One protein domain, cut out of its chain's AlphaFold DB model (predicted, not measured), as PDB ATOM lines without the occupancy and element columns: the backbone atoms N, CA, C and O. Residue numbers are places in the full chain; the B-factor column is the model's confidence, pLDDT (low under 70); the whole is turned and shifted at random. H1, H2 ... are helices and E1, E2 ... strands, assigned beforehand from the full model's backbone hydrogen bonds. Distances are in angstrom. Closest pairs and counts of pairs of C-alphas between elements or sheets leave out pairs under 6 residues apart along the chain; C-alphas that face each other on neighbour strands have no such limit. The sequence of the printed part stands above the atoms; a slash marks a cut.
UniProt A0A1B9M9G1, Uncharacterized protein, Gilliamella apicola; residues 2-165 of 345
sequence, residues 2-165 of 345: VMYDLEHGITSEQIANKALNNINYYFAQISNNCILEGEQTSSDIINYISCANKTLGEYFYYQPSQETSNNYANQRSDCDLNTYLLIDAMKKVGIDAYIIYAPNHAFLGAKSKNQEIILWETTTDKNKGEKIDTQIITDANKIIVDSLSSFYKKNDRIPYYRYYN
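Overview. This is residues 2 to 165 of the 345 residues of an uncharacterized protein of Gilliamella apicola (UniProt A0A1B9M9G1). A small antiparallel sheet, E1 E2 E3, has two helices, H5 and H3, packed over one face, and the long helix H2 runs outside them, with H1 folded back on its first part and H4 packed there too. Beyond the sheet's other face lie the small hairpin E4 and E5 and the unnamed stretch of residues 145 to 165; H6 packs on the last part of H3. The printed part has 164 residues, with six named helices and five named strands in the order H1 H2 H3 H4 H5 E1 E2 E3 H6 E4 E5; the class is mixed. It is compact, with a radius of gyration of the C-alphas of 15.7 A and spans of 46 by 37 by 27 A.

Arrangement. The sheet is a meander, each strand the antiparallel neighbour of the one before: E1, residues 96 to 102, E2, residues 105 to 111, and E3, residues 117 to 121. In the hairpin E1 and E2, N 98 and O 109 are 2.8 A apart, within hydrogen-bond range; in the hairpin E2 and E3, N 110 and O 118 are 2.8 A apart. H5, residues 79 to 92, lies over E1 and E2 at a height over the sheet of 8.6 A. H3, residues 42 to 59, is on the same face, over E2 and E3, at 10.0 A. H3 and H5 touch, closest at the C-alphas of Ala 52 and Leu 86, 6.9 A, at a steep tilt of 55 degrees, opposite ways. H2, residues 13 to 33, touches H3 with residues 26 to 33 alone, closest at the C-alphas of Ile 30 and Ala 52, 5.8 A; they form a helical hairpin. H1, residues 2 to 7, touches H2, closest at the C-alphas of Val 2 and Ala 16, 6.0 A. H4, residues 69 to 73, touches H2, closest at the C-alphas of Ala 19 and Ala 73, 3.8 A. H6, residues 124 to 127, touches H3, closest at the C-alphas of Gly 57 and Asn 127, 4.3 A. The hairpin E4, residues 136 to 139, and E5, residues 142 to 144, has N 142 and O 139 at 2.9 A and is apart from E1, E2 and E3. In H1 to H5 every O i to N i+4 pair is within hydrogen-bond range; H6 is too short for one.

Along the chain. E1 is 19.9 A long and E2 20.3 A. H2 is 30.1 A, H3 25.8 A and H5 20.4 A. H1 begins at C-alpha 2, (-36.518, 9.504, 44.115); E5 ends at C-alpha 144, (-14.386, -6.807, 26.734).

Size, cuts and confidence. The C-alphas of Gln 14 and Thr 138, the two farthest apart, are 46.5 A apart. The printed part has no cut, and no link is long. The model's pLDDT is under 70 at residues 134 to 140 and 145 to 151.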
ATOM      1  N   VAL A   2     -35.540   8.412  43.845       97.56
ATOM      2  CA  VAL A   2     -36.518   9.504  44.115       97.56
ATOM      3  C   VAL A   2     -36.705   9.821  45.608       97.56
ATOM      4  O   VAL A   2     -36.688  10.981  45.997       97.56
ATOM      5  N   MET A   3     -36.843   8.798  46.460       97.62
ATOM      6  CA  MET A   3     -36.966   9.022  47.909       97.62
ATOM      7  C   MET A   3     -35.696   9.606  48.530       97.62
ATOM      8  O   MET A   3     -35.792  10.459  49.399       97.62
ATOM      9  N   TYR A   4     -34.520   9.210  48.039       97.75
ATOM     10  CA  TYR A   4     -33.257   9.794  48.488       97.75
ATOM     11  C   TYR A   4     -33.187  11.280  48.123       97.75
ATOM     12  O   TYR A   4     -32.807  12.085  48.969       97.75
ATOM     13  N   ASP A   5     -33.618  11.645  46.909       98.12
ATOM     14  CA  ASP A   5     -33.687  13.041  46.468       98.12
ATOM     15  C   ASP A   5     -34.588  13.874  47.389       98.12
ATOM     16  O   ASP A   5     -34.252  15.006  47.735       98.12
ATOM     17  N   LEU A   6     -35.722  13.306  47.814       97.88
ATOM     18  CA  LEU A   6     -36.653  13.958  48.735       97.88
ATOM     19  C   LEU A   6     -36.050  14.114  50.135       97.88
ATOM     20  O   LEU A   6     -36.042  15.211  50.689       97.88
ATOM     21  N   GLU A   7     -35.520  13.027  50.693       97.94
ATOM     22  CA  GLU A   7     -34.932  12.986  52.036       97.94
ATOM     23  C   GLU A   7     -33.744  13.945  52.186       97.94
ATOM     24  O   GLU A   7     -33.542  14.517  53.257       97.94
ATOM     25  N   HIS A   8     -32.986  14.159  51.109       97.19
ATOM     26  CA  HIS A   8     -31.780  14.988  51.114       97.19
ATOM     27  C   HIS A   8     -31.987  16.357  50.455       97.19
ATOM     28  O   HIS A   8     -31.014  17.046  50.155       97.19
ATOM     29  N   GLY A   9     -33.243  16.774  50.260       96.19
ATOM     30  CA  GLY A   9     -33.600  18.125  49.824       96.19
ATOM     31  C   GLY A   9     -33.195  18.490  48.394       96.19
ATOM     32  O   GLY A   9     -33.203  19.671  48.058       96.19
ATOM     33  N   ILE A  10     -32.885  17.502  47.550       96.31
ATOM     34  CA  ILE A  10     -32.676  17.691  46.105       96.31
ATOM     35  C   ILE A  10     -34.008  18.059  45.429       96.31
ATOM     36  O   ILE A  10     -34.044  18.756  44.413       96.31
ATOM     37  N   THR A  11     -35.126  17.599  45.995       96.81
ATOM     38  CA  THR A  11     -36.459  17.777  45.415       96.81
ATOM     39  C   THR A  11     -37.531  18.056  46.458       96.81
ATOM     40  O   THR A  11     -37.328  17.870  47.656       96.81
ATOM     41  N   SER A  12     -38.702  18.495  45.994       97.19
ATOM     42  CA  SER A  12     -39.884  18.680  46.838       97.19
ATOM     43  C   SER A  12     -40.795  17.455  46.803       97.19
ATOM     44  O   SER A  12     -40.797  16.689  45.840       97.19
ATOM     45  N   GLU A  13     -41.648  17.309  47.818       98.31
ATOM     46  CA  GLU A  13     -42.647  16.233  47.878       98.31
ATOM     47  C   GLU A  13     -43.557  16.221  46.638       98.31
ATOM     48  O   GLU A  13     -43.855  15.167  46.080       98.31
ATOM     49  N   GLN A  14     -43.946  17.400  46.143       98.25
ATOM     50  CA  GLN A  14     -44.764  17.522  44.937       98.25
ATOM     51  C   GLN A  14     -44.067  16.922  43.706       98.25
ATOM     52  O   GLN A  14     -44.701  16.210  42.922       98.25
ATOM     53  N   ILE A  15     -42.776  17.211  43.523       97.75
ATOM     54  CA  ILE A  15     -41.997  16.689  42.397       97.75
ATOM     55  C   ILE A  15     -41.730  15.196  42.575       97.75
ATOM     56  O   ILE A  15     -41.931  14.441  41.625       97.75
ATOM     57  N   ALA A  16     -41.377  14.750  43.782       98.31
ATOM     58  CA  ALA A  16     -41.197  13.335  44.093       98.31
ATOM     59  C   ALA A  16     -42.468  12.523  43.789       98.31
ATOM     60  O   ALA A  16     -42.404  11.514  43.089       98.31
ATOM     61  N   ASN A  17     -43.642  13.003  44.209       98.44
ATOM     62  CA  ASN A  17     -44.922  12.357  43.913       98.44
ATOM     63  C   ASN A  17     -45.206  12.304  42.407       98.44
ATOM     64  O   ASN A  17     -45.655  11.280  41.892       98.44
ATOM     65  N   LYS A  18     -44.904  13.379  41.667       98.44
ATOM     66  CA  LYS A  18     -45.047  13.388  40.204       98.44
ATOM     67  C   LYS A  18     -44.104  12.383  39.532       98.44
ATOM     68  O   LYS A  18     -44.530  11.677  38.621       98.44
ATOM     69  N   ALA A  19     -42.859  12.292  39.993       98.12
ATOM     70  CA  ALA A  19     -41.891  11.306  39.524       98.12
ATOM     71  C   ALA A  19     -42.400   9.880  39.756       98.12
ATOM     72  O   ALA A  19     -42.475   9.097  38.812       98.12
ATOM     73  N   LEU A  20     -42.827   9.567  40.984       98.50
ATOM     74  CA  LEU A  20     -43.379   8.261  41.344       98.50
ATOM     75  C   LEU A  20     -44.618   7.913  40.511       98.50
ATOM     76  O   LEU A  20     -44.741   6.779  40.062       98.50
ATOM     77  N   ASN A  21     -45.503   8.876  40.239       98.31
ATOM     78  CA  ASN A  21     -46.661   8.658  39.370       98.31
ATOM     79  C   ASN A  21     -46.252   8.284  37.940       98.31
ATOM     80  O   ASN A  21     -46.803   7.335  37.385       98.31
ATOM     81  N   ASN A  22     -45.268   8.975  37.357       98.19
ATOM     82  CA  ASN A  22     -44.774   8.658  36.014       98.19
ATOM     83  C   ASN A  22     -44.078   7.288  35.969       98.19
ATOM     84  O   ASN A  22     -44.306   6.516  35.041       98.19
ATOM     85  N   ILE A  23     -43.287   6.955  36.995       98.31
ATOM     86  CA  ILE A  23     -42.647   5.639  37.149       98.31
ATOM     87  C   ILE A  23     -43.702   4.528  37.260       98.31
ATOM     88  O   ILE A  23     -43.632   3.519  36.561       98.31
ATOM     89  N   ASN A  24     -44.712   4.718  38.112       98.19
ATOM     90  CA  ASN A  24     -45.792   3.750  38.298       98.19
ATOM     91  C   ASN A  24     -46.613   3.569  37.024       98.19
ATOM     92  O   ASN A  24     -46.975   2.445  36.683       98.19
ATOM     93  N   TYR A  25     -46.876   4.661  36.305       98.00
ATOM     94  CA  TYR A  25     -47.551   4.602  35.019       98.00
ATOM     95  C   TYR A  25     -46.733   3.791  34.005       98.00
ATOM     96  O   TYR A  25     -47.278   2.880  33.392       98.00
ATOM     97  N   TYR A  26     -45.424   4.035  33.891       98.19
ATOM     98  CA  TYR A  26     -44.527   3.233  33.055       98.19
ATOM     99  C   TYR A  26     -44.577   1.739  33.400       98.19
ATOM    100  O   TYR A  26     -44.784   0.909  32.515       98.19
ATOM    101  N   PHE A  27     -44.481   1.385  34.684       98.12
ATOM    102  CA  PHE A  27     -44.581  -0.015  35.094       98.12
ATOM    103  C   PHE A  27     -45.951  -0.626  34.803       98.12
ATOM    104  O   PHE A  27     -46.009  -1.786  34.406       98.12
ATOM    105  N   ALA A  28     -47.040   0.134  34.936       97.56
ATOM    106  CA  ALA A  28     -48.366  -0.335  34.545       97.56
ATOM    107  C   ALA A  28     -48.439  -0.635  33.038       97.56
ATOM    108  O   ALA A  28     -49.007  -1.653  32.647       97.56
ATOM    109  N   GLN A  29     -47.822   0.197  32.193       97.75
ATOM    110  CA  GLN A  29     -47.747  -0.060  30.750       97.75
ATOM    111  C   GLN A  29     -46.943  -1.323  30.436       97.75
ATOM    112  O   GLN A  29     -47.378  -2.130  29.619       97.75
ATOM    113  N   ILE A  30     -45.822  -1.546  31.123       96.81
ATOM    114  CA  ILE A  30     -45.045  -2.783  30.972       96.81
ATOM    115  C   ILE A  30     -45.859  -3.998  31.394       96.81
ATOM    116  O   ILE A  30     -45.934  -4.960  30.640       96.81
ATOM    117  N   SER A  31     -46.487  -3.969  32.570       94.38
ATOM    118  CA  SER A  31     -47.267  -5.108  33.066       94.38
ATOM    119  C   SER A  31     -48.431  -5.481  32.147       94.38
ATOM    120  O   SER A  31     -48.794  -6.651  32.087       94.38
ATOM    121  N   ASN A  32     -48.997  -4.511  31.425       93.00
ATOM    122  CA  ASN A  32     -50.104  -4.748  30.502       93.00
ATOM    123  C   ASN A  32     -49.651  -5.224  29.114       93.00
ATOM    124  O   ASN A  32     -50.386  -5.966  28.469       93.00
ATOM    125  N   ASN A  33     -48.479  -4.782  28.643       94.38
ATOM    126  CA  ASN A  33     -48.086  -4.925  27.237       94.38
ATOM    127  C   ASN A  33     -46.860  -5.824  27.015       94.38
ATOM    128  O   ASN A  33     -46.701  -6.383  25.932       94.38
ATOM    129  N   CYS A  34     -45.987  -5.966  28.012       96.00
ATOM    130  CA  CYS A  34     -44.745  -6.724  27.907       96.00
ATOM    131  C   CYS A  34     -44.892  -8.062  28.625       96.00
ATOM    132  O   CYS A  34     -44.762  -8.153  29.845       96.00
ATOM    133  N   ILE A  35     -45.166  -9.110  27.854       89.00
ATOM    134  CA  ILE A  35     -45.315 -10.469  28.371       89.00
ATOM    135  C   ILE A  35     -43.946 -11.149  28.343       89.00
ATOM    136  O   ILE A  35     -43.292 -11.210  27.304       89.00
ATOM    137  N   LEU A  36     -43.515 -11.662  29.495       88.81
ATOM    138  CA  LEU A  36     -42.397 -12.595  29.561       88.81
ATOM    139  C   LEU A  36     -42.945 -13.995  29.281       88.81
ATOM    140  O   LEU A  36     -43.459 -14.668  30.173       88.81
ATOM    141  N   GLU A  37     -42.908 -14.390  28.015       71.94
ATOM    142  CA  GLU A  37     -43.297 -15.730  27.588       71.94
ATOM    143  C   GLU A  37     -42.161 -16.711  27.924       71.94
ATOM    144  O   GLU A  37     -40.995 -16.401  27.713       71.94
ATOM    145  N   GLY A  38     -42.468 -17.892  28.466       70.25
ATOM    146  CA  GLY A  38     -41.496 -18.992  28.542       70.25
ATOM    147  C   GLY A  38     -40.624 -19.078  29.803       70.25
ATOM    148  O   GLY A  38     -41.028 -18.722  30.908       70.25
ATOM    149  N   GLU A  39     -39.435 -19.667  29.641       82.56
ATOM    150  CA  GLU A  39     -38.544 -20.090  30.735       82.56
ATOM    151  C   GLU A  39     -37.385 -19.112  30.997       82.56
ATOM    152  O   GLU A  39     -36.358 -19.513  31.546       82.56
ATOM    153  N   GLN A  40     -37.521 -17.843  30.598       88.06
ATOM    154  CA  GLN A  40     -36.434 -16.853  30.642       88.06
ATOM    155  C   GLN A  40     -35.219 -17.271  29.790       88.06
ATOM    156  O   GLN A  40     -34.057 -17.158  30.208       88.06
ATOM    157  N   THR A  41     -35.482 -17.780  28.581       91.62
ATOM    158  CA  THR A  41     -34.434 -17.963  27.572       91.62
ATOM    159  C   THR A  41     -33.894 -16.606  27.123       91.62
ATOM    160  O   THR A  41     -34.496 -15.558  27.366       91.62
ATOM    161  N   SER A  42     -32.760 -16.599  26.426       90.94
ATOM    162  CA  SER A  42     -32.182 -15.349  25.929       90.94
ATOM    163  C   SER A  42     -33.123 -14.615  24.969       90.94
ATOM    164  O   SER A  42     -33.209 -13.392  25.025       90.94
ATOM    165  N   SER A  43     -33.897 -15.345  24.155       92.25
ATOM    166  CA  SER A  43     -34.921 -14.754  23.284       92.25
ATOM    167  C   SER A  43     -36.058 -14.116  24.085       92.25
ATOM    168  O   SER A  43     -36.470 -13.002  23.767       92.25
ATOM    169  N   ASP A  44     -36.539 -14.786  25.135       93.19
ATOM    170  CA  ASP A  44     -37.633 -14.284  25.979       93.19
ATOM    171  C   ASP A  44     -37.228 -12.977  26.666       93.19
ATOM    172  O   ASP A  44     -37.964 -11.989  26.649       93.19
ATOM    173  N   ILE A  45     -36.008 -12.948  27.211       95.12
ATOM    174  CA  ILE A  45     -35.449 -11.763  27.863       95.12
ATOM    175  C   ILE A  45     -35.225 -10.637  26.854       95.12
ATOM    176  O   ILE A  45     -35.588  -9.500  27.142       95.12
ATOM    177  N   ILE A  46     -34.679 -10.921  25.666       95.06
ATOM    178  CA  ILE A  46     -34.509  -9.916  24.603       95.06
ATOM    179  C   ILE A  46     -35.860  -9.298  24.221       95.06
ATOM    180  O   ILE A  46     -35.969  -8.075  24.133       95.06
ATOM    181  N   ASN A  47     -36.893 -10.121  24.029       95.56
ATOM    182  CA  ASN A  47     -38.234  -9.648  23.688       95.56
ATOM    183  C   ASN A  47     -38.819  -8.775  24.803       95.56
ATOM    184  O   ASN A  47     -39.345  -7.691  24.532       95.56
ATOM    185  N   TYR A  48     -38.676  -9.209  26.056       97.19
ATOM    186  CA  TYR A  48     -39.164  -8.470  27.214       97.19
ATOM    187  C   TYR A  48     -38.435  -7.129  27.398       97.19
ATOM    188  O   TYR A  48     -39.093  -6.096  27.527       97.19
ATOM    189  N   ILE A  49     -37.096  -7.110  27.336       97.12
ATOM    190  CA  ILE A  49     -36.295  -5.876  27.411       97.12
ATOM    191  C   ILE A  49     -36.651  -4.941  26.254       97.12
ATOM    192  O   ILE A  49     -36.875  -3.756  26.485       97.12
ATOM    193  N   SER A  50     -36.762  -5.460  25.026       97.25
ATOM    194  CA  SER A  50     -37.132  -4.649  23.863       97.25
ATOM    195  C   SER A  50     -38.493  -3.983  24.049       97.25
ATOM    196  O   SER A  50     -38.628  -2.793  23.771       97.25
ATOM    197  N   CYS A  51     -39.492  -4.717  24.547       98.00
ATOM    198  CA  CYS A  51     -40.795  -4.146  24.868       98.00
ATOM    199  C   CYS A  51     -40.681  -3.072  25.960       98.00
ATOM    200  O   CYS A  51     -41.094  -1.931  25.747       98.00
ATOM    201  N   ALA A  52     -40.042  -3.398  27.087       98.19
ATOM    202  CA  ALA A  52     -39.900  -2.496  28.227       98.19
ATOM    203  C   ALA A  52     -39.152  -1.198  27.879       98.19
ATOM    204  O   ALA A  52     -39.529  -0.121  28.348       98.19
ATOM    205  N   ASN A  53     -38.110  -1.274  27.048       98.12
ATOM    206  CA  ASN A  53     -37.333  -0.112  26.624       98.12
ATOM    207  C   ASN A  53     -38.059   0.702  25.547       98.12
ATOM    208  O   ASN A  53     -38.012   1.927  25.594       98.12
ATOM    209  N   LYS A  54     -38.795   0.069  24.622       97.75
ATOM    210  CA  LYS A  54     -39.658   0.799  23.677       97.75
ATOM    211  C   LYS A  54     -40.732   1.594  24.407       97.75
ATOM    212  O   LYS A  54     -40.879   2.783  24.145       97.75
ATOM    213  N   THR A  55     -41.411   0.965  25.367       97.81
ATOM    214  CA  THR A  55     -42.359   1.641  26.257       97.81
ATOM    215  C   THR A  55     -41.676   2.776  27.021       97.81
ATOM    216  O   THR A  55     -42.259   3.844  27.167       97.81
ATOM    217  N   LEU A  56     -40.425   2.606  27.463       97.50
ATOM    218  CA  LEU A  56     -39.678   3.684  28.115       97.50
ATOM    219  C   LEU A  56     -39.525   4.888  27.176       97.50
ATOM    220  O   LEU A  56     -39.909   5.989  27.558       97.50
ATOM    221  N   GLY A  57     -39.037   4.681  25.950       94.69
ATOM    222  CA  GLY A  57     -38.834   5.749  24.964       94.69
ATOM    223  C   GLY A  57     -40.119   6.430  24.474       94.69
ATOM    224  O   GLY A  57     -40.064   7.535  23.938       94.69
ATOM    225  N   GLU A  58     -41.286   5.813  24.672       95.38
ATOM    226  CA  GLU A  58     -42.591   6.445  24.427       95.38
ATOM    227  C   GLU A  58     -42.971   7.461  25.515       95.38
ATOM    228  O   GLU A  58     -43.673   8.432  25.225       95.38
ATOM    229  N   TYR A  59     -42.502   7.258  26.750       94.31
ATOM    230  CA  TYR A  59     -42.887   8.063  27.915       94.31
ATOM    231  C   TYR A  59     -41.773   8.938  28.480       94.31
ATOM    232  O   TYR A  59     -42.081   9.895  29.187       94.31
ATOM    233  N   PHE A  60     -40.509   8.636  28.182       93.19
ATOM    234  CA  PHE A  60     -39.354   9.389  28.651       93.19
ATOM    235  C   PHE A  60     -38.415   9.721  27.497       93.19
ATOM    236  O   PHE A  60     -37.836   8.837  26.861       93.19
ATOM    237  N   TYR A  61     -38.226  11.012  27.243       91.69
ATOM    238  CA  TYR A  61     -37.295  11.466  26.219       91.69
ATOM    239  C   TYR A  61     -35.886  11.639  26.790       91.69
ATOM    240  O   TYR A  61     -35.713  11.997  27.959       91.69
ATOM    241  N   TYR A  62     -34.878  11.414  25.944       89.00
ATOM    242  CA  TYR A  62     -33.491  11.498  26.382       89.00
ATOM    243  C   TYR A  62     -33.116  12.925  26.763       89.00
ATOM    244  O   TYR A  62     -33.223  13.845  25.947       89.00
ATOM    245  N   GLN A  63     -32.635  13.098  27.988       85.38
ATOM    246  CA  GLN A  63     -32.046  14.346  28.441       85.38
ATOM    247  C   GLN A  63     -30.968  14.041  29.484       85.38
ATOM    248  O   GLN A  63     -31.307  13.444  30.501       85.38
ATOM    249  N   PRO A  64     -29.705  14.469  29.268       83.06
ATOM    250  CA  PRO A  64     -28.656  14.337  30.273       83.06
ATOM    251  C   PRO A  64     -29.096  14.939  31.604       83.06
ATOM    252  O   PRO A  64     -29.602  16.070  31.639       83.06
ATOM    253  N   SER A  65     -28.894  14.192  32.683       83.50
ATOM    254  CA  SER A  65     -29.320  14.587  34.012       83.50
ATOM    255  C   SER A  65     -28.323  14.181  35.082       83.50
ATOM    256  O   SER A  65     -27.451  13.352  34.871       83.50
ATOM    257  N   GLN A  66     -28.443  14.828  36.235       82.12
ATOM    258  CA  GLN A  66     -27.685  14.464  37.426       82.12
ATOM    259  C   GLN A  66     -28.560  13.697  38.422       82.12
ATOM    260  O   GLN A  66     -28.094  12.775  39.076       82.12
ATOM    261  N   GLU A  67     -29.842  14.060  38.525       89.31
ATOM    262  CA  GLU A  67     -30.770  13.544  39.531       89.31
ATOM    263  C   GLU A  67     -31.990  12.853  38.925       89.31
ATOM    264  O   GLU A  67     -32.348  13.052  37.764       89.31
ATOM    265  N   THR A  68     -32.652  12.046  39.748       94.44
ATOM    266  CA  THR A  68     -33.738  11.164  39.323       94.44
ATOM    267  C   THR A  68     -35.094  11.866  39.347       94.44
ATOM    268  O   THR A  68     -35.909  11.714  38.433       94.44
ATOM    269  N   SER A  69     -35.385  12.597  40.422       94.31
ATOM    270  CA  SER A  69     -36.742  13.046  40.730       94.31
ATOM    271  C   SER A  69     -37.315  14.068  39.739       94.31
ATOM    272  O   SER A  69     -38.402  13.849  39.201       94.31
ATOM    273  N   ASN A  70     -36.618  15.169  39.446       91.94
ATOM    274  CA  ASN A  70     -37.099  16.195  38.528       91.94
ATOM    275  C   ASN A  70     -37.136  15.649  37.104       91.94
ATOM    276  O   ASN A  70     -38.045  15.999  36.347       91.94
ATOM    277  N   ASN A  71     -36.198  14.781  36.734       93.06
ATOM    278  CA  ASN A  71     -36.182  14.175  35.410       93.06
ATOM    279  C   ASN A  71     -37.386  13.265  35.182       93.06
ATOM    280  O   ASN A  71     -38.195  13.555  34.296       93.06
ATOM    281  N   TYR A  72     -37.631  12.277  36.044       97.19
ATOM    282  CA  TYR A  72     -38.828  11.449  35.890       97.19
ATOM    283  C   TYR A  72     -40.124  12.249  36.030       97.19
ATOM    284  O   TYR A  72     -41.065  12.014  35.270       97.19
ATOM    285  N   ALA A  73     -40.191  13.247  36.917       95.25
ATOM    286  CA  ALA A  73     -41.357  14.129  37.032       95.25
ATOM    287  C   ALA A  73     -41.653  14.917  35.741       95.25
ATOM    288  O   ALA A  73     -42.799  15.310  35.497       95.25
ATOM    289  N   ASN A  74     -40.638  15.158  34.911       90.88
ATOM    290  CA  ASN A  74     -40.746  15.847  33.627       90.88
ATOM    291  C   ASN A  74     -40.631  14.908  32.423       90.88
ATOM    292  O   ASN A  74     -40.426  15.406  31.317       90.88
ATOM    293  N   GLN A  75     -40.799  13.593  32.621       93.44
ATOM    294  CA  GLN A  75     -40.741  12.603  31.538       93.44
ATOM    295  C   GLN A  75     -39.401  12.647  30.782       93.44
ATOM    296  O   GLN A  75     -39.340  12.546  29.561       93.44
ATOM    297  N   ARG A  76     -38.315  12.827  31.535       93.81
ATOM    298  CA  ARG A  76     -36.930  12.824  31.066       93.81
ATOM    299  C   ARG A  76     -36.180  11.658  31.674       93.81
ATOM    300  O   ARG A  76     -36.469  11.266  32.807       93.81
ATOM    301  N   SER A  77     -35.186  11.175  30.951       92.38
ATOM    302  CA  SER A  77     -34.239  10.190  31.453       92.38
ATOM    303  C   SER A  77     -32.953  10.211  30.633       92.38
ATOM    304  O   SER A  77     -32.979  10.473  29.430       92.38
ATOM    305  N   ASP A  78     -31.827   9.933  31.275       92.31
ATOM    306  CA  ASP A  78     -30.550   9.669  30.618       92.31
ATOM    307  C   ASP A  78     -30.217   8.167  30.632       92.31
ATOM    308  O   ASP A  78     -31.072   7.320  30.892       92.31
ATOM    309  N   CYS A  79     -28.966   7.831  30.315       93.88
ATOM    310  CA  CYS A  79     -28.481   6.458  30.259       93.88
ATOM    311  C   CYS A  79     -28.570   5.722  31.611       93.88
ATOM    312  O   CYS A  79     -28.972   4.553  31.646       93.88
ATOM    313  N   ASP A  80     -28.279   6.409  32.719       95.19
ATOM    314  CA  ASP A  80     -28.369   5.864  34.072       95.19
ATOM    315  C   ASP A  80     -29.836   5.640  34.450       95.19
ATOM    316  O   ASP A  80     -30.241   4.523  34.784       95.19
ATOM    317  N   LEU A  81     -30.660   6.682  34.305       96.56
ATOM    318  CA  LEU A  81     -32.084   6.658  34.634       96.56
ATOM    319  C   LEU A  81     -32.860   5.630  33.797       96.56
ATOM    320  O   LEU A  81     -33.755   4.965  34.328       96.56
ATOM    321  N   ASN A  82     -32.537   5.470  32.513       97.50
ATOM    322  CA  ASN A  82     -33.122   4.408  31.691       97.50
ATOM    323  C   ASN A  82     -32.792   3.032  32.272       97.50
ATOM    324  O   ASN A  82     -33.671   2.186  32.447       97.50
ATOM    325  N   THR A  83     -31.517   2.821  32.600       97.38
ATOM    326  CA  THR A  83     -31.023   1.544  33.116       97.38
ATOM    327  C   THR A  83     -31.648   1.211  34.472       97.38
ATOM    328  O   THR A  83     -32.036   0.065  34.692       97.38
ATOM    329  N   TYR A  84     -31.841   2.194  35.359       97.38
ATOM    330  CA  TYR A  84     -32.516   1.993  36.646       97.38
ATOM    331  C   TYR A  84     -33.954   1.489  36.480       97.38
ATOM    332  O   TYR A  84     -34.324   0.483  37.092       97.38
ATOM    333  N   LEU A  85     -34.745   2.135  35.614       97.44
ATOM    334  CA  LEU A  85     -36.124   1.720  35.335       97.44
ATOM    335  C   LEU A  85     -36.197   0.320  34.731       97.44
ATOM    336  O   LEU A  85     -37.051  -0.475  35.125       97.44
ATOM    337  N   LEU A  86     -35.295   0.006  33.801       98.06
ATOM    338  CA  LEU A  86     -35.259  -1.306  33.163       98.06
ATOM    339  C   LEU A  86     -34.850  -2.403  34.141       98.06
ATOM    340  O   LEU A  86     -35.476  -3.459  34.140       98.06
ATOM    341  N   ILE A  87     -33.872  -2.164  35.022       97.81
ATOM    342  CA  ILE A  87     -33.515  -3.123  36.076       97.81
ATOM    343  C   ILE A  87     -34.715  -3.388  36.991       97.81
ATOM    344  O   ILE A  87     -35.001  -4.542  37.313       97.81
ATOM    345  N   ASP A  88     -35.441  -2.347  37.398       96.94
ATOM    346  CA  ASP A  88     -36.628  -2.513  38.237       96.94
ATOM    347  C   ASP A  88     -37.770  -3.234  37.496       96.94
ATOM    348  O   ASP A  88     -38.473  -4.044  38.105       96.94
ATOM    349  N   ALA A  89     -37.921  -3.022  36.183       96.50
ATOM    350  CA  ALA A  89     -38.843  -3.791  35.346       96.50
ATOM    351  C   ALA A  89     -38.446  -5.278  35.274       96.50
ATOM    352  O   ALA A  89     -39.284  -6.143  35.521       96.50
ATOM    353  N   MET A  90     -37.165  -5.584  35.033       95.62
ATOM    354  CA  MET A  90     -36.641  -6.959  35.001       95.62
ATOM    355  C   MET A  90     -36.876  -7.689  36.328       95.62
ATOM    356  O   MET A  90     -37.356  -8.824  36.355       95.62
ATOM    357  N   LYS A  91     -36.624  -7.014  37.451       94.06
ATOM    358  CA  LYS A  91     -36.844  -7.585  38.785       94.06
ATOM    359  C   LYS A  91     -38.299  -7.950  39.050       94.06
ATOM    360  O   LYS A  91     -38.550  -8.950  39.718       94.06
ATOM    361  N   LYS A  92     -39.262  -7.178  38.533       93.06
ATOM    362  CA  LYS A  92     -40.699  -7.467  38.704       93.06
ATOM    363  C   LYS A  92     -41.114  -8.803  38.091       93.06
ATOM    364  O   LYS A  92     -42.101  -9.376  38.539       93.06
ATOM    365  N   VAL A  93     -40.358  -9.301  37.115       93.50
ATOM    366  CA  VAL A  93     -40.583 -10.598  36.459       93.50
ATOM    367  C   VAL A  93     -39.503 -11.634  36.797       93.50
ATOM    368  O   VAL A  93     -39.432 -12.688  36.170       93.50
ATOM    369  N   GLY A  94     -38.675 -11.360  37.813       92.50
ATOM    370  CA  GLY A  94     -37.669 -12.292  38.318       92.50
ATOM    371  C   GLY A  94     -36.464 -12.497  37.398       92.50
ATOM    372  O   GLY A  94     -35.880 -13.575  37.429       92.50
ATOM    373  N   ILE A  95     -36.115 -11.507  36.570       93.44
ATOM    374  CA  ILE A  95     -34.892 -11.519  35.756       93.44
ATOM    375  C   ILE A  95     -33.767 -10.821  36.529       93.44
ATOM    376  O   ILE A  95     -33.924  -9.684  36.986       93.44
ATOM    377  N   ASP A  96     -32.613 -11.484  36.628       92.62
ATOM    378  CA  ASP A  96     -31.393 -10.895  37.181       92.62
ATOM    379  C   ASP A  96     -30.825  -9.853  36.210       92.62
ATOM    380  O   ASP A  96     -30.472 -10.165  35.069       92.62
ATOM    381  N   ALA A  97     -30.719  -8.608  36.673       95.19
ATOM    382  CA  ALA A  97     -30.264  -7.481  35.872       95.19
ATOM    383  C   ALA A  97     -29.236  -6.614  36.609       95.19
ATOM    384  O   ALA A  97     -29.249  -6.484  37.839       95.19
ATOM    385  N   TYR A  98     -28.356  -6.000  35.825       95.12
ATOM    386  CA  TYR A  98     -27.185  -5.260  36.265       95.12
ATOM    387  C   TYR A  98     -27.068  -3.951  35.495       95.12
ATOM    388  O   TYR A  98     -27.387  -3.886  34.307       95.12
ATOM    389  N   ILE A  99     -26.539  -2.930  36.162       95.62
ATOM    390  CA  ILE A  99     -26.016  -1.752  35.479       95.62
ATOM    391  C   ILE A  99     -24.558  -2.005  35.120       95.62
ATOM    392  O   ILE A  99     -23.798  -2.576  35.911       95.62
ATOM    393  N   ILE A 100     -24.178  -1.572  33.928       93.25
ATOM    394  CA  ILE A 100     -22.802  -1.577  33.460       93.25
ATOM    395  C   ILE A 100     -22.449  -0.151  33.077       93.25
ATOM    396  O   ILE A 100     -23.105   0.457  32.233       93.25
ATOM    397  N   TYR A 101     -21.389   0.369  33.684       92.19
ATOM    398  CA  TYR A 101     -20.871   1.687  33.351       92.19
ATOM    399  C   TYR A 101     -19.857   1.591  32.214       92.19
ATOM    400  O   TYR A 101     -19.017   0.693  32.174       92.19
ATOM    401  N   ALA A 102     -19.897   2.564  31.324       88.56
ATOM    402  CA  ALA A 102     -18.844   2.918  30.389       88.56
ATOM    403  C   ALA A 102     -18.407   4.364  30.692       88.56
ATOM    404  O   ALA A 102     -19.106   5.082  31.412       88.56
ATOM    405  N   PRO A 103     -17.256   4.829  30.182       84.81
ATOM    406  CA  PRO A 103     -16.911   6.242  30.294       84.81
ATOM    407  C   PRO A 103     -18.053   7.126  29.764       84.81
ATOM    408  O   PRO A 103     -18.411   7.018  28.593       84.81
ATOM    409  N   ASN A 104     -18.607   7.979  30.633       80.81
ATOM    410  CA  ASN A 104     -19.723   8.896  30.357       80.81
ATOM    411  C   ASN A 104     -21.025   8.227  29.865       80.81
ATOM    412  O   ASN A 104     -21.826   8.883  29.201       80.81
ATOM    413  N   HIS A 105     -21.238   6.939  30.160       89.25
ATOM    414  CA  HIS A 105     -22.450   6.229  29.745       89.25
ATOM    415  C   HIS A 105     -22.784   5.041  30.655       89.25
ATOM    416  O   HIS A 105     -21.902   4.485  31.308       89.25
ATOM    417  N   ALA A 106     -24.032   4.583  30.639       92.62
ATOM    418  CA  ALA A 106     -24.455   3.351  31.295       92.62
ATOM    419  C   ALA A 106     -25.445   2.557  30.444       92.62
ATOM    420  O   ALA A 106     -26.251   3.110  29.699       92.62
ATOM    421  N   PHE A 107     -25.383   1.237  30.565       93.75
ATOM    422  CA  PHE A 107     -26.251   0.331  29.828       93.75
ATOM    423  C   PHE A 107     -26.614  -0.896  30.665       93.75
ATOM    424  O   PHE A 107     -26.050  -1.148  31.738       93.75
ATOM    425  N   LEU A 108     -27.598  -1.649  30.182       95.62
ATOM    426  CA  LEU A 108     -28.188  -2.769  30.901       95.62
ATOM    427  C   LEU A 108     -27.459  -4.075  30.565       95.62
ATOM    428  O   LEU A 108     -27.171  -4.365  29.403       95.62
ATOM    429  N   GLY A 109     -27.222  -4.894  31.586       93.38
ATOM    430  CA  GLY A 109     -26.935  -6.318  31.441       93.38
ATOM    431  C   GLY A 109     -28.051  -7.143  32.074       93.38
ATOM    432  O   GLY A 109     -28.449  -6.854  33.197       93.38
ATOM    433  N   ALA A 110     -28.540  -8.176  31.399       93.56
ATOM    434  CA  ALA A 110     -29.532  -9.104  31.935       93.56
ATOM    435  C   ALA A 110     -29.062 -10.545  31.761       93.56
ATOM    436  O   ALA A 110     -28.467 -10.891  30.742       93.56
ATOM    437  N   LYS A 111     -29.323 -11.388  32.755       91.38
ATOM    438  CA  LYS A 111     -28.863 -12.772  32.776       91.38
ATOM    439  C   LYS A 111     -30.004 -13.727  32.474       91.38
ATOM    440  O   LYS A 111     -31.034 -13.699  33.142       91.38
ATOM    441  N   SER A 112     -29.803 -14.588  31.481       90.00
ATOM    442  CA  SER A 112     -30.741 -15.658  31.158       90.00
ATOM    443  C   SER A 112     -30.634 -16.830  32.119       90.00
ATOM    444  O   SER A 112     -29.632 -17.011  32.818       90.00
ATOM    445  N   LYS A 113     -31.662 -17.687  32.116       87.94
ATOM    446  CA  LYS A 113     -31.671 -18.933  32.894       87.94
ATOM    447  C   LYS A 113     -30.445 -19.810  32.597       87.94
ATOM    448  O   LYS A 113     -29.876 -20.409  33.509       87.94
ATOM    449  N   ASN A 114     -29.975 -19.795  31.347       85.25
ATOM    450  CA  ASN A 114     -28.790 -20.528  30.884       85.25
ATOM    451  C   ASN A 114     -27.463 -19.808  31.183       85.25
ATOM    452  O   ASN A 114     -26.425 -20.206  30.663       85.25
ATOM    453  N   GLN A 115     -27.481 -18.773  32.030       85.31
ATOM    454  CA  GLN A 115     -26.321 -17.964  32.413       85.31
ATOM    455  C   GLN A 115     -25.730 -17.109  31.276       85.31
ATOM    456  O   GLN A 115     -24.663 -16.526  31.461       85.31
ATOM    457  N   GLU A 116     -26.412 -16.989  30.131       86.69
ATOM    458  CA  GLU A 116     -26.011 -16.068  29.061       86.69
ATOM    459  C   GLU A 116     -26.306 -14.626  29.486       86.69
ATOM    460  O   GLU A 116     -27.349 -14.352  30.083       86.69
ATOM    461  N   ILE A 117     -25.396 -13.704  29.170       87.44
ATOM    462  CA  ILE A 117     -25.583 -12.282  29.444       87.44
ATOM    463  C   ILE A 117     -26.017 -11.557  28.173       87.44
ATOM    464  O   ILE A 117     -25.316 -11.531  27.163       87.44
ATOM    465  N   ILE A 118     -27.165 -10.901  28.260       90.69
ATOM    466  CA  ILE A 118     -27.689 -10.010  27.233       90.69
ATOM    467  C   ILE A 118     -27.309  -8.590  27.617       90.69
ATOM    468  O   ILE A 118     -27.641  -8.126  28.707       90.69
ATOM    469  N   LEU A 119     -26.609  -7.908  26.719       91.56
ATOM    470  CA  LEU A 119     -26.251  -6.505  26.865       91.56
ATOM    471  C   LEU A 119     -27.196  -5.652  26.023       91.56
ATOM    472  O   LEU A 119     -27.523  -6.016  24.890       91.56
ATOM    473  N   TRP A 120     -27.639  -4.530  26.577       93.69
ATOM    474  CA  TRP A 120     -28.667  -3.701  25.966       93.69
ATOM    475  C   TRP A 120     -28.366  -2.212  26.134       93.69
ATOM    476  O   TRP A 120     -28.312  -1.703  27.254       93.69
ATOM    477  N   GLU A 121     -28.190  -1.524  25.007       93.25
ATOM    478  CA  GLU A 121     -28.032  -0.075  24.940       93.25
ATOM    479  C   GLU A 121     -29.402   0.566  25.114       93.25
ATOM    480  O   GLU A 121     -30.336   0.240  24.389       93.25
ATOM    481  N   THR A 122     -29.543   1.471  26.077       93.94
ATOM    482  CA  THR A 122     -30.865   1.950  26.493       93.94
ATOM    483  C   THR A 122     -31.305   3.243  25.809       93.94
ATOM    484  O   THR A 122     -32.489   3.587  25.857       93.94
ATOM    485  N   THR A 123     -30.379   3.973  25.182       90.62
ATOM    486  CA  THR A 123     -30.590   5.350  24.698       90.62
ATOM    487  C   THR A 123     -30.773   5.468  23.184       90.62
ATOM    488  O   THR A 123     -31.257   6.493  22.693       90.62
ATOM    489  N   THR A 124     -30.440   4.422  22.425       87.12
ATOM    490  CA  THR A 124     -30.569   4.404  20.960       87.12
ATOM    491  C   THR A 124     -32.031   4.482  20.513       87.12
ATOM    492  O   THR A 124     -32.960   4.270  21.294       87.12
ATOM    493  N   ASP A 125     -32.244   4.895  19.257       87.94
ATOM    494  CA  ASP A 125     -33.572   5.145  18.670       87.94
ATOM    495  C   ASP A 125     -34.513   5.945  19.596       87.94
ATOM    496  O   ASP A 125     -35.658   5.573  19.844       87.94
ATOM    497  N   LYS A 126     -34.014   7.069  20.134       87.62
ATOM    498  CA  LYS A 126     -34.762   7.961  21.040       87.62
ATOM    499  C   LYS A 126     -35.244   7.230  22.305       87.62
ATOM    500  O   LYS A 126     -36.442   7.205  22.573       87.62
ATOM    501  N   ASN A 127     -34.315   6.665  23.081       90.00
ATOM    502  CA  ASN A 127     -34.617   5.892  24.297       90.00
ATOM    503  C   ASN A 127     -35.441   4.614  24.068       90.00
ATOM    504  O   ASN A 127     -36.072   4.125  25.000       90.00
ATOM    505  N   LYS A 128     -35.463   4.050  22.857       93.56
ATOM    506  CA  LYS A 128     -36.104   2.743  22.608       93.56
ATOM    507  C   LYS A 128     -35.134   1.577  22.747       93.56
ATOM    508  O   LYS A 128     -35.572   0.452  22.986       93.56
ATOM    509  N   GLY A 129     -33.845   1.884  22.667       92.75
ATOM    510  CA  GLY A 129     -32.751   0.969  22.911       92.75
ATOM    511  C   GLY A 129     -32.578  -0.095  21.834       92.75
ATOM    512  O   GLY A 129     -33.430  -0.301  20.965       92.75
ATOM    513  N   GLU A 130     -31.458  -0.798  21.914       92.56
ATOM    514  CA  GLU A 130     -31.141  -1.925  21.050       92.56
ATOM    515  C   GLU A 130     -30.216  -2.921  21.750       92.56
ATOM    516  O   GLU A 130     -29.509  -2.601  22.709       92.56
ATOM    517  N   LYS A 131     -30.211  -4.157  21.250       91.81
ATOM    518  CA  LYS A 131     -29.287  -5.178  21.728       91.81
ATOM    519  C   LYS A 131     -27.861  -4.826  21.302       91.81
ATOM    520  O   LYS A 131     -27.622  -4.443  20.162       91.81
ATOM    521  N   ILE A 132     -26.906  -5.036  22.201       86.69
ATOM    522  CA  ILE A 132     -25.481  -4.906  21.899       86.69
ATOM    523  C   ILE A 132     -24.964  -6.276  21.444       86.69
ATOM    524  O   ILE A 132     -24.842  -7.209  22.244       86.69
ATOM    525  N   ASP A 133     -24.667  -6.398  20.149       74.38
ATOM    526  CA  ASP A 133     -24.222  -7.653  19.524       74.38
ATOM    527  C   ASP A 133     -22.701  -7.898  19.612       74.38
ATOM    528  O   ASP A 133     -22.220  -8.963  19.227       74.38
ATOM    529  N   THR A 134     -21.920  -6.951  20.145       61.66
ATOM    530  CA  THR A 134     -20.460  -7.076  20.285       61.66
ATOM    531  C   THR A 134     -20.078  -7.581  21.679       61.66
ATOM    532  O   THR A 134     -20.158  -6.846  22.661       61.66
ATOM    533  N   GLN A 135     -19.646  -8.843  21.794       61.25
ATOM    534  CA  GLN A 135     -19.214  -9.406  23.080       61.25
ATOM    535  C   GLN A 135     -18.011 -10.347  22.956       61.25
ATOM    536  O   GLN A 135     -18.051 -11.324  22.212       61.25
ATOM    537  N   ILE A 136     -16.992 -10.116  23.793       55.88
ATOM    538  CA  ILE A 136     -16.179 -11.195  24.366       55.88
ATOM    539  C   ILE A 136     -16.214 -11.020  25.892       55.88
ATOM    540  O   ILE A 136     -15.614 -10.097  26.443       55.88
ATOM    541  N   ILE A 137     -16.941 -11.893  26.588       57.88
ATOM    542  CA  ILE A 137     -16.901 -11.992  28.055       57.88
ATOM    543  C   ILE A 137     -15.715 -12.897  28.395       57.88
ATOM    544  O   ILE A 137     -15.710 -14.061  28.000       57.88
ATOM    545  N   THR A 138     -14.694 -12.377  29.075       56.34
ATOM    546  CA  THR A 138     -13.479 -13.161  29.383       56.34
ATOM    547  C   THR A 138     -13.422 -13.663  30.815       56.34
ATOM    548  O   THR A 138     -12.840 -14.712  31.054       56.34
ATOM    549  N   ASP A 139     -14.042 -12.939  31.748       57.38
ATOM    550  CA  ASP A 139     -14.130 -13.297  33.163       57.38
ATOM    551  C   ASP A 139     -15.550 -13.035  33.655       57.38
ATOM    552  O   ASP A 139     -16.192 -12.092  33.195       57.38
ATOM    553  N   ALA A 140     -16.025 -13.830  34.620       62.34
ATOM    554  CA  ALA A 140     -17.422 -13.872  35.073       62.34
ATOM    555  C   ALA A 140     -18.063 -12.505  35.409       62.34
ATOM    556  O   ALA A 140     -19.284 -12.416  35.453       62.34
ATOM    557  N   ASN A 141     -17.258 -11.451  35.615       73.62
ATOM    558  CA  ASN A 141     -17.710 -10.096  35.929       73.62
ATOM    559  C   ASN A 141     -17.154  -8.972  35.027       73.62
ATOM    560  O   ASN A 141     -17.390  -7.806  35.345       73.62
ATOM    561  N   LYS A 142     -16.408  -9.268  33.949       80.12
ATOM    562  CA  LYS A 142     -15.783  -8.251  33.079       80.12
ATOM    563  C   LYS A 142     -16.159  -8.450  31.609       80.12
ATOM    564  O   LYS A 142     -16.011  -9.538  31.059       80.12
ATOM    565  N   ILE A 143     -16.562  -7.359  30.966       76.88
ATOM    566  CA  ILE A 143     -16.907  -7.305  29.546       76.88
ATOM    567  C   ILE A 143     -15.719  -6.726  28.778       76.88
ATOM    568  O   ILE A 143     -15.223  -5.649  29.116       76.88
ATOM    569  N   ILE A 144     -15.272  -7.412  27.727       70.00
ATOM    570  CA  ILE A 144     -14.386  -6.807  26.734       70.00
ATOM    571  C   ILE A 144     -15.252  -6.305  25.590       70.00
ATOM    572  O   ILE A 144     -15.860  -7.075  24.848       70.00
ATOM    573  N   VAL A 145     -15.285  -4.986  25.458       63.62
ATOM    574  CA  VAL A 145     -15.859  -4.321  24.297       63.62
ATOM    575  C   VAL A 145     -14.860  -4.425  23.152       63.62
ATOM    576  O   VAL A 145     -13.767  -3.854  23.222       63.62
ATOM    577  N   ASP A 146     -15.237  -5.161  22.108       57.25
ATOM    578  CA  ASP A 146     -14.534  -5.103  20.831       57.25
ATOM    579  C   ASP A 146     -14.781  -3.733  20.179       57.25
ATOM    580  O   ASP A 146     -15.876  -3.174  20.242       57.25
ATOM    581  N   SER A 147     -13.744  -3.197  19.548       50.75
ATOM    582  CA  SER A 147     -13.618  -1.867  18.939       50.75
ATOM    583  C   SER A 147     -14.666  -1.492  17.873       50.75
ATOM    584  O   SER A 147     -14.582  -0.413  17.290       50.75
ATOM    585  N   LEU A 148     -15.642  -2.362  17.601       42.97
ATOM    586  CA  LEU A 148     -16.567  -2.276  16.471       42.97
ATOM    587  C   LEU A 148     -17.763  -1.336  16.698       42.97
ATOM    588  O   LEU A 148     -18.435  -0.990  15.731       42.97
ATOM    589  N   SER A 149     -18.015  -0.870  17.927       55.28
ATOM    590  CA  SER A 149     -18.980   0.214  18.174       55.28
ATOM    591  C   SER A 149     -18.243   1.525  18.460       55.28
ATOM    592  O   SER A 149     -17.431   1.579  19.381       55.28
ATOM    593  N   SER A 150     -18.560   2.605  17.740       58.47
ATOM    594  CA  SER A 150     -18.029   3.956  18.015       58.47
ATOM    595  C   SER A 150     -18.415   4.494  19.400       58.47
ATOM    596  O   SER A 150     -17.805   5.442  19.899       58.47
ATOM    597  N   PHE A 151     -19.428   3.881  20.011       64.94
ATOM    598  CA  PHE A 151     -20.064   4.324  21.238       64.94
ATOM    599  C   PHE A 151     -19.347   3.828  22.506       64.94
ATOM    600  O   PHE A 151     -19.121   4.609  23.428       64.94
ATOM    601  N   TYR A 152     -18.888   2.571  22.534       73.69
ATOM    602  CA  TYR A 152     -18.167   2.002  23.677       73.69
ATOM    603  C   TYR A 152     -16.662   1.921  23.418       73.69
ATOM    604  O   TYR A 152     -16.207   1.368  22.421       73.69
ATOM    605  N   LYS A 153     -15.866   2.451  24.349       73.19
ATOM    606  CA  LYS A 153     -14.407   2.532  24.227       73.19
ATOM    607  C   LYS A 153     -13.747   1.641  25.257       73.19
ATOM    608  O   LYS A 153     -14.050   1.744  26.437       73.19
ATOM    609  N   LYS A 154     -12.766   0.845  24.832       75.06
ATOM    610  CA  LYS A 154     -11.972   0.024  25.750       75.06
ATOM    611  C   LYS A 154     -11.415   0.870  26.903       75.06
ATOM    612  O   LYS A 154     -10.682   1.832  26.673       75.06
ATOM    613  N   ASN A 155     -11.746   0.478  28.130       79.12
ATOM    614  CA  ASN A 155     -11.235   1.079  29.352       79.12
ATOM    615  C   ASN A 155     -11.217   0.023  30.462       79.12
ATOM    616  O   ASN A 155     -12.233  -0.608  30.731       79.12
ATOM    617  N   ASP A 156     -10.066  -0.187  31.096       81.88
ATOM    618  CA  ASP A 156      -9.899  -1.237  32.107       81.88
ATOM    619  C   ASP A 156     -10.124  -0.740  33.550       81.88
ATOM    620  O   ASP A 156     -10.125  -1.540  34.496       81.88
ATOM    621  N   ARG A 157     -10.344   0.570  33.740       86.50
ATOM    622  CA  ARG A 157     -10.574   1.161  35.064       86.50
ATOM    623  C   ARG A 157     -11.875   0.666  35.692       86.50
ATOM    624  O   ARG A 157     -12.842   0.354  35.005       86.50
ATOM    625  N   ILE A 158     -11.904   0.584  37.019       89.75
ATOM    626  CA  ILE A 158     -13.148   0.424  37.787       89.75
ATOM    627  C   ILE A 158     -13.904   1.761  37.728       89.75
ATOM    628  O   ILE A 158     -13.245   2.794  37.755       89.75
ATOM    629  N   PRO A 159     -15.241   1.788  37.597       91.25
ATOM    630  CA  PRO A 159     -16.137   0.642  37.524       91.25
ATOM    631  C   PRO A 159     -16.404   0.130  36.107       91.25
ATOM    632  O   PRO A 159     -17.183  -0.801  35.955       91.25
ATOM    633  N   TYR A 160     -15.768   0.674  35.073       90.50
ATOM    634  CA  TYR A 160     -16.173   0.425  33.693       90.50
ATOM    635  C   TYR A 160     -16.190  -1.058  33.288       90.50
ATOM    636  O   TYR A 160     -15.339  -1.851  33.702       90.50
ATOM    637  N   TYR A 161     -17.193  -1.403  32.474       89.00
ATOM    638  CA  TYR A 161     -17.410  -2.704  31.836       89.00
ATOM    639  C   TYR A 161     -17.471  -3.892  32.804       89.00
ATOM    640  O   TYR A 161     -16.957  -4.975  32.521       89.00
ATOM    641  N   ARG A 162     -18.118  -3.687  33.956       91.00
ATOM    642  CA  ARG A 162     -18.396  -4.719  34.965       91.00
ATOM    643  C   ARG A 162     -19.870  -4.711  35.363       91.00
ATOM    644  O   ARG A 162     -20.531  -3.681  35.255       91.00
ATOM    645  N   TYR A 163     -20.367  -5.851  35.838       90.88
ATOM    646  CA  TYR A 163     -21.749  -5.993  36.300       90.88
ATOM    647  C   TYR A 163     -21.912  -5.473  37.728       90.88
ATOM    648  O   TYR A 163     -21.272  -5.980  38.651       90.88
ATOM    649  N   TYR A 164     -22.819  -4.517  37.929       94.12
ATOM    650  CA  TYR A 164     -23.179  -4.036  39.261       94.12
ATOM    651  C   TYR A 164     -24.664  -4.186  39.538       94.12
ATOM    652  O   TYR A 164     -25.519  -3.937  38.693       94.12
ATOM    653  N   ASN A 165     -24.974  -4.572  40.772       93.06
ATOM    654  CA  ASN A 165     -26.346  -4.625  41.251       93.06
ATOM    655  C   ASN A 165     -26.871  -3.223  41.613       93.06
ATOM    656  O   ASN A 165     -26.134  -2.237  41.686       93.06
TER     657      ASN A 165